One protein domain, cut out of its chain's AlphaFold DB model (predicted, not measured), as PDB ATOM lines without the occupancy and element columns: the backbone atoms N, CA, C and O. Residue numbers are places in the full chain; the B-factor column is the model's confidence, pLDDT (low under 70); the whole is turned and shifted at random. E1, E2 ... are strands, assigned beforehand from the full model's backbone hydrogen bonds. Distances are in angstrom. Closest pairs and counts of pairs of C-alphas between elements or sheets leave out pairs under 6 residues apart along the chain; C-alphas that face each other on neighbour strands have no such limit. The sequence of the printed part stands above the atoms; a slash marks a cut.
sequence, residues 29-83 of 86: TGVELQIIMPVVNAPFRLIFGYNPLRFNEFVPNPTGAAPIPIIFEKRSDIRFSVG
ATOM      1  N   THR A  29      56.467  42.984 150.500       83.00
ATOM      2  CA  THR A  29      57.883  42.636 150.433       83.00
ATOM      3  C   THR A  29      58.575  43.407 151.537       83.00
ATOM      4  O   THR A  29      58.358  44.605 151.675       83.00
ATOM      5  N   GLY A  30      59.401  42.747 152.336       86.62
ATOM      6  CA  GLY A  30      60.082  43.404 153.441       86.62
ATOM      7  C   GLY A  30      61.491  42.890 153.662       86.62
ATOM      8  O   GLY A  30      61.882  41.859 153.118       86.62
ATOM      9  N   VAL A  31      62.241  43.643 154.462       86.56
ATOM     10  CA  VAL A  31      63.568  43.271 154.954       86.56
ATOM     11  C   VAL A  31      63.540  43.347 156.473       86.56
ATOM     12  O   VAL A  31      63.071  44.335 157.044       86.56
ATOM     13  N   GLU A  32      64.063  42.309 157.117       88.25
ATOM     14  CA  GLU A  32      64.228  42.255 158.564       88.25
ATOM     15  C   GLU A  32      65.710  42.309 158.923       88.25
ATOM     16  O   GLU A  32      66.518  41.529 158.419       88.25
ATOM     17  N   LEU A  33      66.064  43.230 159.815       87.50
ATOM     18  CA  LEU A  33      67.396  43.354 160.384       87.50
ATOM     19  C   LEU A  33      67.322  43.050 161.878       87.50
ATOM     20  O   LEU A  33      66.623  43.736 162.626       87.50
ATOM     21  N   GLN A  34      68.056  42.030 162.313       87.31
ATOM     22  CA  GLN A  34      68.171  41.665 163.720       87.31
ATOM     23  C   GLN A  34      69.603  41.891 164.201       87.31
ATOM     24  O   GLN A  34      70.552  41.375 163.615       87.31
ATOM     25  N   ILE A  35      69.750  42.660 165.276       86.31
ATOM     26  CA  ILE A  35      71.039  43.008 165.878       86.31
ATOM     27  C   ILE A  35      70.975  42.666 167.365       86.31
ATOM     28  O   ILE A  35      69.966  42.917 168.020       86.31
ATOM     29  N   ILE A  36      72.046  42.106 167.924       86.19
ATOM     30  CA  ILE A  36      72.169  41.934 169.376       86.19
ATOM     31  C   ILE A  36      72.719  43.236 169.958       86.19
ATOM     32  O   ILE A  36      73.791  43.695 169.567       86.19
ATOM     33  N   MET A  37      71.975  43.844 170.882       86.62
ATOM     34  CA  MET A  37      72.373  45.095 171.519       86.62
ATOM     35  C   MET A  37      73.579  44.862 172.442       86.62
ATOM     36  O   MET A  37      73.470  44.060 173.372       86.62
ATOM     37  N   PRO A  38      74.692  45.595 172.265       80.25
ATOM     38  CA  PRO A  38      75.936  45.329 172.990       80.25
ATOM     39  C   PRO A  38      75.844  45.627 174.492       80.25
ATOM     40  O   PRO A  38      76.528  44.993 175.284       80.25
ATOM     41  N   VAL A  39      74.991  46.573 174.897       83.56
ATOM     42  CA  VAL A  39      74.905  47.037 176.295       83.56
ATOM     43  C   VAL A  39      73.915  46.217 177.128       83.56
ATOM     44  O   VAL A  39      74.150  45.979 178.305       83.56
ATOM     45  N   VAL A  40      72.805  45.777 176.531       79.94
ATOM     46  CA  VAL A  40      71.696  45.117 177.251       79.94
ATOM     47  C   VAL A  40      71.533  43.636 176.893       79.94
ATOM     48  O   VAL A  40      70.606  42.999 177.382       79.94
ATOM     49  N   ASN A  41      72.402  43.091 176.025       80.44
ATOM     50  CA  ASN A  41      72.342  41.724 175.485       80.44
ATOM     51  C   ASN A  41      70.926  41.307 175.036       80.44
ATOM     52  O   ASN A  41      70.484  40.175 175.226       80.44
ATOM     53  N   ALA A  42      70.183  42.261 174.473       83.12
ATOM     54  CA  ALA A  42      68.810  42.074 174.037       83.12
ATOM     55  C   ALA A  42      68.748  42.103 172.506       83.12
ATOM     56  O   ALA A  42      69.450  42.907 171.884       83.12
ATOM     57  N   PRO A  43      67.906  41.273 171.872       81.94
ATOM     58  CA  PRO A  43      67.703  41.354 170.436       81.94
ATOM     59  C   PRO A  43      66.945  42.643 170.089       81.94
ATOM     60  O   PRO A  43      65.843  42.886 170.581       81.94
ATOM     61  N   PHE A  44      67.534  43.464 169.225       84.75
ATOM     62  CA  PHE A  44      66.861  44.531 168.497       84.75
ATOM     63  C   PHE A  44      66.444  43.997 167.131       84.75
ATOM     64  O   PHE A  44      67.254  43.403 166.420       84.75
ATOM     65  N   ARG A  45      65.183  44.195 166.754       84.94
ATOM     66  CA  ARG A  45      64.665  43.809 165.441       84.94
ATOM     67  C   ARG A  45      64.040  45.021 164.778       84.94
ATOM     68  O   ARG A  45      63.211  45.681 165.395       84.94
ATOM     69  N   LEU A  46      64.420  45.277 163.533       84.38
ATOM     70  CA  LEU A  46      63.847  46.295 162.663       84.38
ATOM     71  C   LEU A  46      63.267  45.607 161.428       84.38
ATOM     72  O   LEU A  46      63.968  44.878 160.735       84.38
ATOM     73  N   ILE A  47      61.991  45.843 161.164       83.44
ATOM     74  CA  ILE A  47      61.238  45.283 160.046       83.44
ATOM     75  C   ILE A  47      60.816  46.454 159.169       83.44
ATOM     76  O   ILE A  47      60.061  47.327 159.607       83.44
ATOM     77  N   PHE A  48      61.300  46.471 157.933       83.31
ATOM     78  CA  PHE A  48      60.800  47.361 156.894       83.31
ATOM     79  C   PHE A  48      59.866  46.569 155.987       83.31
ATOM     80  O   PHE A  48      60.280  45.566 155.410       83.31
ATOM     81  N   GLY A  49      58.622  47.018 155.852       85.44
ATOM     82  CA  GLY A  49      57.650  46.447 154.926       85.44
ATOM     83  C   GLY A  49      57.331  47.433 153.811       85.44
ATOM     84  O   GLY A  49      57.067  48.605 154.070       85.44
ATOM     85  N   TYR A  50      57.325  46.959 152.574       78.75
ATOM     86  CA  TYR A  50      56.871  47.670 151.387       78.75
ATOM     87  C   TYR A  50      55.757  46.873 150.709       78.75
ATOM     88  O   TYR A  50      55.931  45.703 150.381       78.75
ATOM     89  N   ASN A  51      54.615  47.507 150.457       84.06
ATOM     90  CA  ASN A  51      53.449  46.858 149.861       84.06
ATOM     91  C   ASN A  51      53.316  47.284 148.388       84.06
ATOM     92  O   ASN A  51      52.737  48.342 148.110       84.06
ATOM     93  N   PRO A  52      53.854  46.502 147.425       65.94
ATOM     94  CA  PRO A  52      53.756  46.828 146.004       65.94
ATOM     95  C   PRO A  52      52.318  46.744 145.479       65.94
ATOM     96  O   PRO A  52      51.922  47.573 144.662       65.94
ATOM     97  N   LEU A  53      51.520  45.791 145.971       69.50
ATOM     98  CA  LEU A  53      50.144  45.548 145.521       69.50
ATOM     99  C   LEU A  53      49.130  46.296 146.394       69.50
ATOM    100  O   LEU A  53      48.249  45.695 147.008       69.50
ATOM    101  N   ARG A  54      49.282  47.621 146.466       70.31
ATOM    102  CA  ARG A  54      48.364  48.484 147.220       70.31
ATOM    103  C   ARG A  54      47.090  48.758 146.427       70.31
ATOM    104  O   ARG A  54      47.152  49.166 145.267       70.31
ATOM    105  N   PHE A  55      45.945  48.604 147.077       65.75
ATOM    106  CA  PHE A  55      44.665  49.040 146.526       65.75
ATOM    107  C   PHE A  55      44.398  50.474 146.991       65.75
ATOM    108  O   PHE A  55      44.281  50.716 148.188       65.75
ATOM    109  N   ASN A  56      44.389  51.423 146.056       64.62
ATOM    110  CA  ASN A  56      44.143  52.840 146.330       64.62
ATOM    111  C   ASN A  56      43.248  53.416 145.231       64.62
ATOM    112  O   ASN A  56      43.672  54.266 144.447       64.62
ATOM    113  N   GLU A  57      42.050  52.856 145.123       62.56
ATOM    114  CA  GLU A  57      41.104  53.154 144.056       62.56
ATOM    115  C   GLU A  57      39.850  53.810 144.638       62.56
ATOM    116  O   GLU A  57      39.369  53.444 145.715       62.56
ATOM    117  N   PHE A  58      39.351  54.819 143.927       61.56
ATOM    118  CA  PHE A  58      38.060  55.424 144.209       61.56
ATOM    119  C   PHE A  58      37.006  54.593 143.511       61.56
ATOM    120  O   PHE A  58      37.045  54.440 142.291       61.56
ATOM    121  N   VAL A  59      36.070  54.057 144.281       64.31
ATOM    122  CA  VAL A  59      35.052  53.191 143.706       64.31
ATOM    123  C   VAL A  59      33.853  54.039 143.311       64.31
ATOM    124  O   VAL A  59      33.380  54.837 144.132       64.31
ATOM    125  N   PRO A  60      33.375  53.916 142.058       61.09
ATOM    126  CA  PRO A  60      32.183  54.618 141.620       61.09
ATOM    127  C   PRO A  60      31.003  54.188 142.489       61.09
ATOM    128  O   PRO A  60      30.755  53.000 142.696       61.09
ATOM    129  N   ASN A  61      30.301  55.176 143.033       61.12
ATOM    130  CA  ASN A  61      29.122  54.928 143.839       61.12
ATOM    131  C   ASN A  61      28.011  54.375 142.924       61.12
ATOM    132  O   ASN A  61      27.680  55.042 141.937       61.12
ATOM    133  N   PRO A  62      27.412  53.209 143.227       61.41
ATOM    134  CA  PRO A  62      26.337  52.639 142.411       61.41
ATOM    135  C   PRO A  62      25.094  53.545 142.323       61.41
ATOM    136  O   PRO A  62      24.297  53.395 141.403       61.41
ATOM    137  N   THR A  63      24.952  54.530 143.219       66.12
ATOM    138  CA  THR A  63      23.853  55.512 143.238       66.12
ATOM    139  C   THR A  63      24.196  56.823 142.501       66.12
ATOM    140  O   THR A  63      23.422  57.776 142.540       66.12
ATOM    141  N   GLY A  64      25.364  56.927 141.852       60.06
ATOM    142  CA  GLY A  64      25.783  58.125 141.101       60.06
ATOM    143  C   GLY A  64      26.258  59.311 141.954       60.06
ATOM    144  O   GLY A  64      26.561  60.375 141.417       60.06
ATOM    145  N   ALA A  65      26.347  59.147 143.276       63.47
ATOM    146  CA  ALA A  65      26.951  60.135 144.167       63.47
ATOM    147  C   ALA A  65      28.494  60.097 144.106       63.47
ATOM    148  O   ALA A  65      29.088  59.281 143.398       63.47
ATOM    149  N   ALA A  66      29.159  61.001 144.832       64.62
ATOM    150  CA  ALA A  66      30.619  61.105 144.824       64.62
ATOM    151  C   ALA A  66      31.300  59.744 145.124       64.62
ATOM    152  O   ALA A  66      30.787  58.981 145.952       64.62
ATOM    153  N   PRO A  67      32.442  59.432 144.474       64.81
ATOM    154  CA  PRO A  67      33.164  58.182 144.691       64.81
ATOM    155  C   PRO A  67      33.551  58.011 146.159       64.81
ATOM    156  O   PRO A  67      34.018  58.957 146.799       64.81
ATOM    157  N   ILE A  68      33.398  56.797 146.685       65.62
ATOM    158  CA  ILE A  68      33.763  56.497 148.071       65.62
ATOM    159  C   ILE A  68      35.222  56.019 148.076       65.62
ATOM    160  O   ILE A  68      35.546  55.052 147.376       65.62
ATOM    161  N   PRO A  69      36.130  56.663 148.834       62.88
ATOM    162  CA  PRO A  69      37.463  56.117 149.044       62.88
ATOM    163  C   PRO A  69      37.336  54.895 149.954       62.88
ATOM    164  O   PRO A  69      36.989  55.039 151.124       62.88
ATOM    165  N   ILE A  70      37.584  53.691 149.432       63.16
ATOM    166  CA  ILE A  70      37.339  52.488 150.235       63.16
ATOM    167  C   ILE A  70      38.472  52.283 151.244       63.16
ATOM    168  O   ILE A  70      38.182  52.058 152.413       63.16
ATOM    169  N   ILE A  71      39.750  52.406 150.853       62.56
ATOM    170  CA  ILE A  71      40.899  52.240 151.765       62.56
ATOM    171  C   ILE A  71      42.140  52.965 151.208       62.56
ATOM    172  O   ILE A  71      42.565  52.684 150.091       62.56
ATOM    173  N   PHE A  72      42.780  53.835 152.002       65.44
ATOM    174  CA  PHE A  72      44.131  54.347 151.720       65.44
ATOM    175  C   PHE A  72      45.175  53.449 152.391       65.44
ATOM    176  O   PHE A  72      45.562  53.667 153.541       65.44
ATOM    177  N   GLU A  73      45.641  52.414 151.695       65.19
ATOM    178  CA  GLU A  73      46.643  51.510 152.267       65.19
ATOM    179  C   GLU A  73      48.042  52.156 152.284       65.19
ATOM    180  O   GLU A  73      48.527  52.691 151.272       65.19
ATOM    181  N   LYS A  74      48.713  52.109 153.446       67.19
ATOM    182  CA  LYS A  74      50.088  52.607 153.610       67.19
ATOM    183  C   LYS A  74      51.044  51.790 152.736       67.19
ATOM    184  O   LYS A  74      51.074  50.568 152.799       67.19
ATOM    185  N   ARG A  75      51.836  52.486 151.914       76.56
ATOM    186  CA  ARG A  75      52.795  51.883 150.970       76.56
ATOM    187  C   ARG A  75      54.009  51.265 151.667       76.56
ATOM    188  O   ARG A  75      54.560  50.293 151.166       76.56
ATOM    189  N   SER A  76      54.442  51.854 152.772       80.38
ATOM    190  CA  SER A  76      55.615  51.423 153.521       80.38
ATOM    191  C   SER A  76      55.350  51.547 155.012       80.38
ATOM    192  O   SER A  76      54.726  52.523 155.440       80.38
ATOM    193  N   ASP A  77      55.837  50.583 155.782       83.94
ATOM    194  CA  ASP A  77      55.741  50.569 157.237       83.94
ATOM    195  C   ASP A  77      57.093  50.198 157.853       83.94
ATOM    196  O   ASP A  77      57.872  49.437 157.273       83.94
ATOM    197  N   ILE A  78      57.372  50.756 159.028       84.06
ATOM    198  CA  ILE A  78      58.585  50.485 159.800       84.06
ATOM    199  C   ILE A  78      58.145  50.021 161.178       84.06
ATOM    200  O   ILE A  78      57.463  50.752 161.896       84.06
ATOM    201  N   ARG A  79      58.563  48.818 161.569       83.88
ATOM    202  CA  ARG A  79      58.295  48.262 162.898       83.88
ATOM    203  C   ARG A  79      59.603  47.898 163.563       83.88
ATOM    204  O   ARG A  79      60.475  47.319 162.926       83.88
ATOM    205  N   PHE A  80      59.741  48.217 164.843       83.94
ATOM    206  CA  PHE A  80      60.910  47.831 165.619       83.94
ATOM    207  C   PHE A  80      60.507  47.215 166.958       83.94
ATOM    208  O   PHE A  80      59.465  47.555 167.516       83.94
ATOM    209  N   SER A  81      61.335  46.312 167.476       81.06
ATOM    210  CA  SER A  81      61.184  45.725 168.810       81.06
ATOM    211  C   SER A  81      62.534  45.607 169.508       81.06
ATOM    212  O   SER A  81      63.537  45.291 168.866       81.06
ATOM    213  N   VAL A  82      62.549  45.805 170.825       78.94
ATOM    214  CA  VAL A  82      63.726  45.645 171.692       78.94
ATOM    215  C   VAL A  82      63.383  44.601 172.762       78.94
ATOM    216  O   VAL A  82      62.446  44.814 173.526       78.94
ATOM    217  N   GLY A  83      64.118  43.486 172.843       76.81
ATOM    218  CA  GLY A  83      63.914  42.451 173.874       76.81
ATOM    219  C   GLY A  83      62.991  41.287 173.468       76.81
ATOM    220  O   GLY A  83      62.981  40.874 172.310       76.81
TER     221      GLY A  83
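AT A GLANCE: This is residues 29 to 83 of the 86 residues of an uncharacterized protein of Acidobacteria bacterium (UniProt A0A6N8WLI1). A small sheet of three long strands, E1, E2 and E3, lies side by side as a meander, each strand the antiparallel neighbour of the one before, and from one end of it a long narrow loop, residues 51 to 75, reaches far out and folds back. The loop makes much of the length of the rod, and near its far part residues 58 to 59 pair briefly with residues 68 to 69. The printed part has 55 residues with no named helix and three named strands, E1, E2 and E3 along the chain and in the same order across the sheet, and the class is all strand, with under half of the residues in named elements. The whole is extended, with a radius of gyration of the C-alphas of 19.0 A and spans of 61 by 17 by 9 A.

HOW THE PARTS SIT: E1, residues 29 to 36, is an edge strand of the sheet. A short link of six residues leads to E2, residues 43 to 50, the inner strand. E1 and E2 form a hairpin and are antiparallel, with 167 degrees between their directions. Their C-alphas 30 and 49 face each other at 4.2 A, and N 31 and O 48, 2.9 A apart, are within hydrogen-bond range, as are N 46 and O 33 at 2.8 A. A long link of 25 residues, 51 to 75, then leads to E3, residues 76 to 82, the other edge strand. E2 and E3 are also a hairpin, antiparallel at 172 degrees. C-alphas 46 and 80 face each other at 4.4 A, and N 47 and O 79 are within hydrogen-bond range at 2.8 A, as are N 77 and O 49 at 2.9 A. Within the long link, the short pairing of residues 58 to 59 with residues 68 to 69 is antiparallel.

IN THESE COORDINATES: E1 begins at C-alpha 29, (57.883, 42.636, 150.433), and measures 23.7 A from first to last C-alpha. E2 runs from Pro 43 to Tyr 50 over 22.8 A, ending at C-alpha 50, (56.871, 47.670, 151.387). E3 runs from Ser 76 over 20.7 A to C-alpha 82 at (63.726, 45.645, 171.692).

THE WHOLE: The two C-alphas farthest apart are those of Val 39 and Gly 64, at 61.4 A. The C-alphas of Thr 29 and Gly 83, the first and last printed, are 24.2 A apart. The printed part has no cut. The link from E2 to E3 is long, and its C-alphas lie 5 to 33 A from the mean of the C-alphas. The mean pLDDT of the printed part is 75.4, and 22 residues, 52 to 53 and 55 to 74, are under 70.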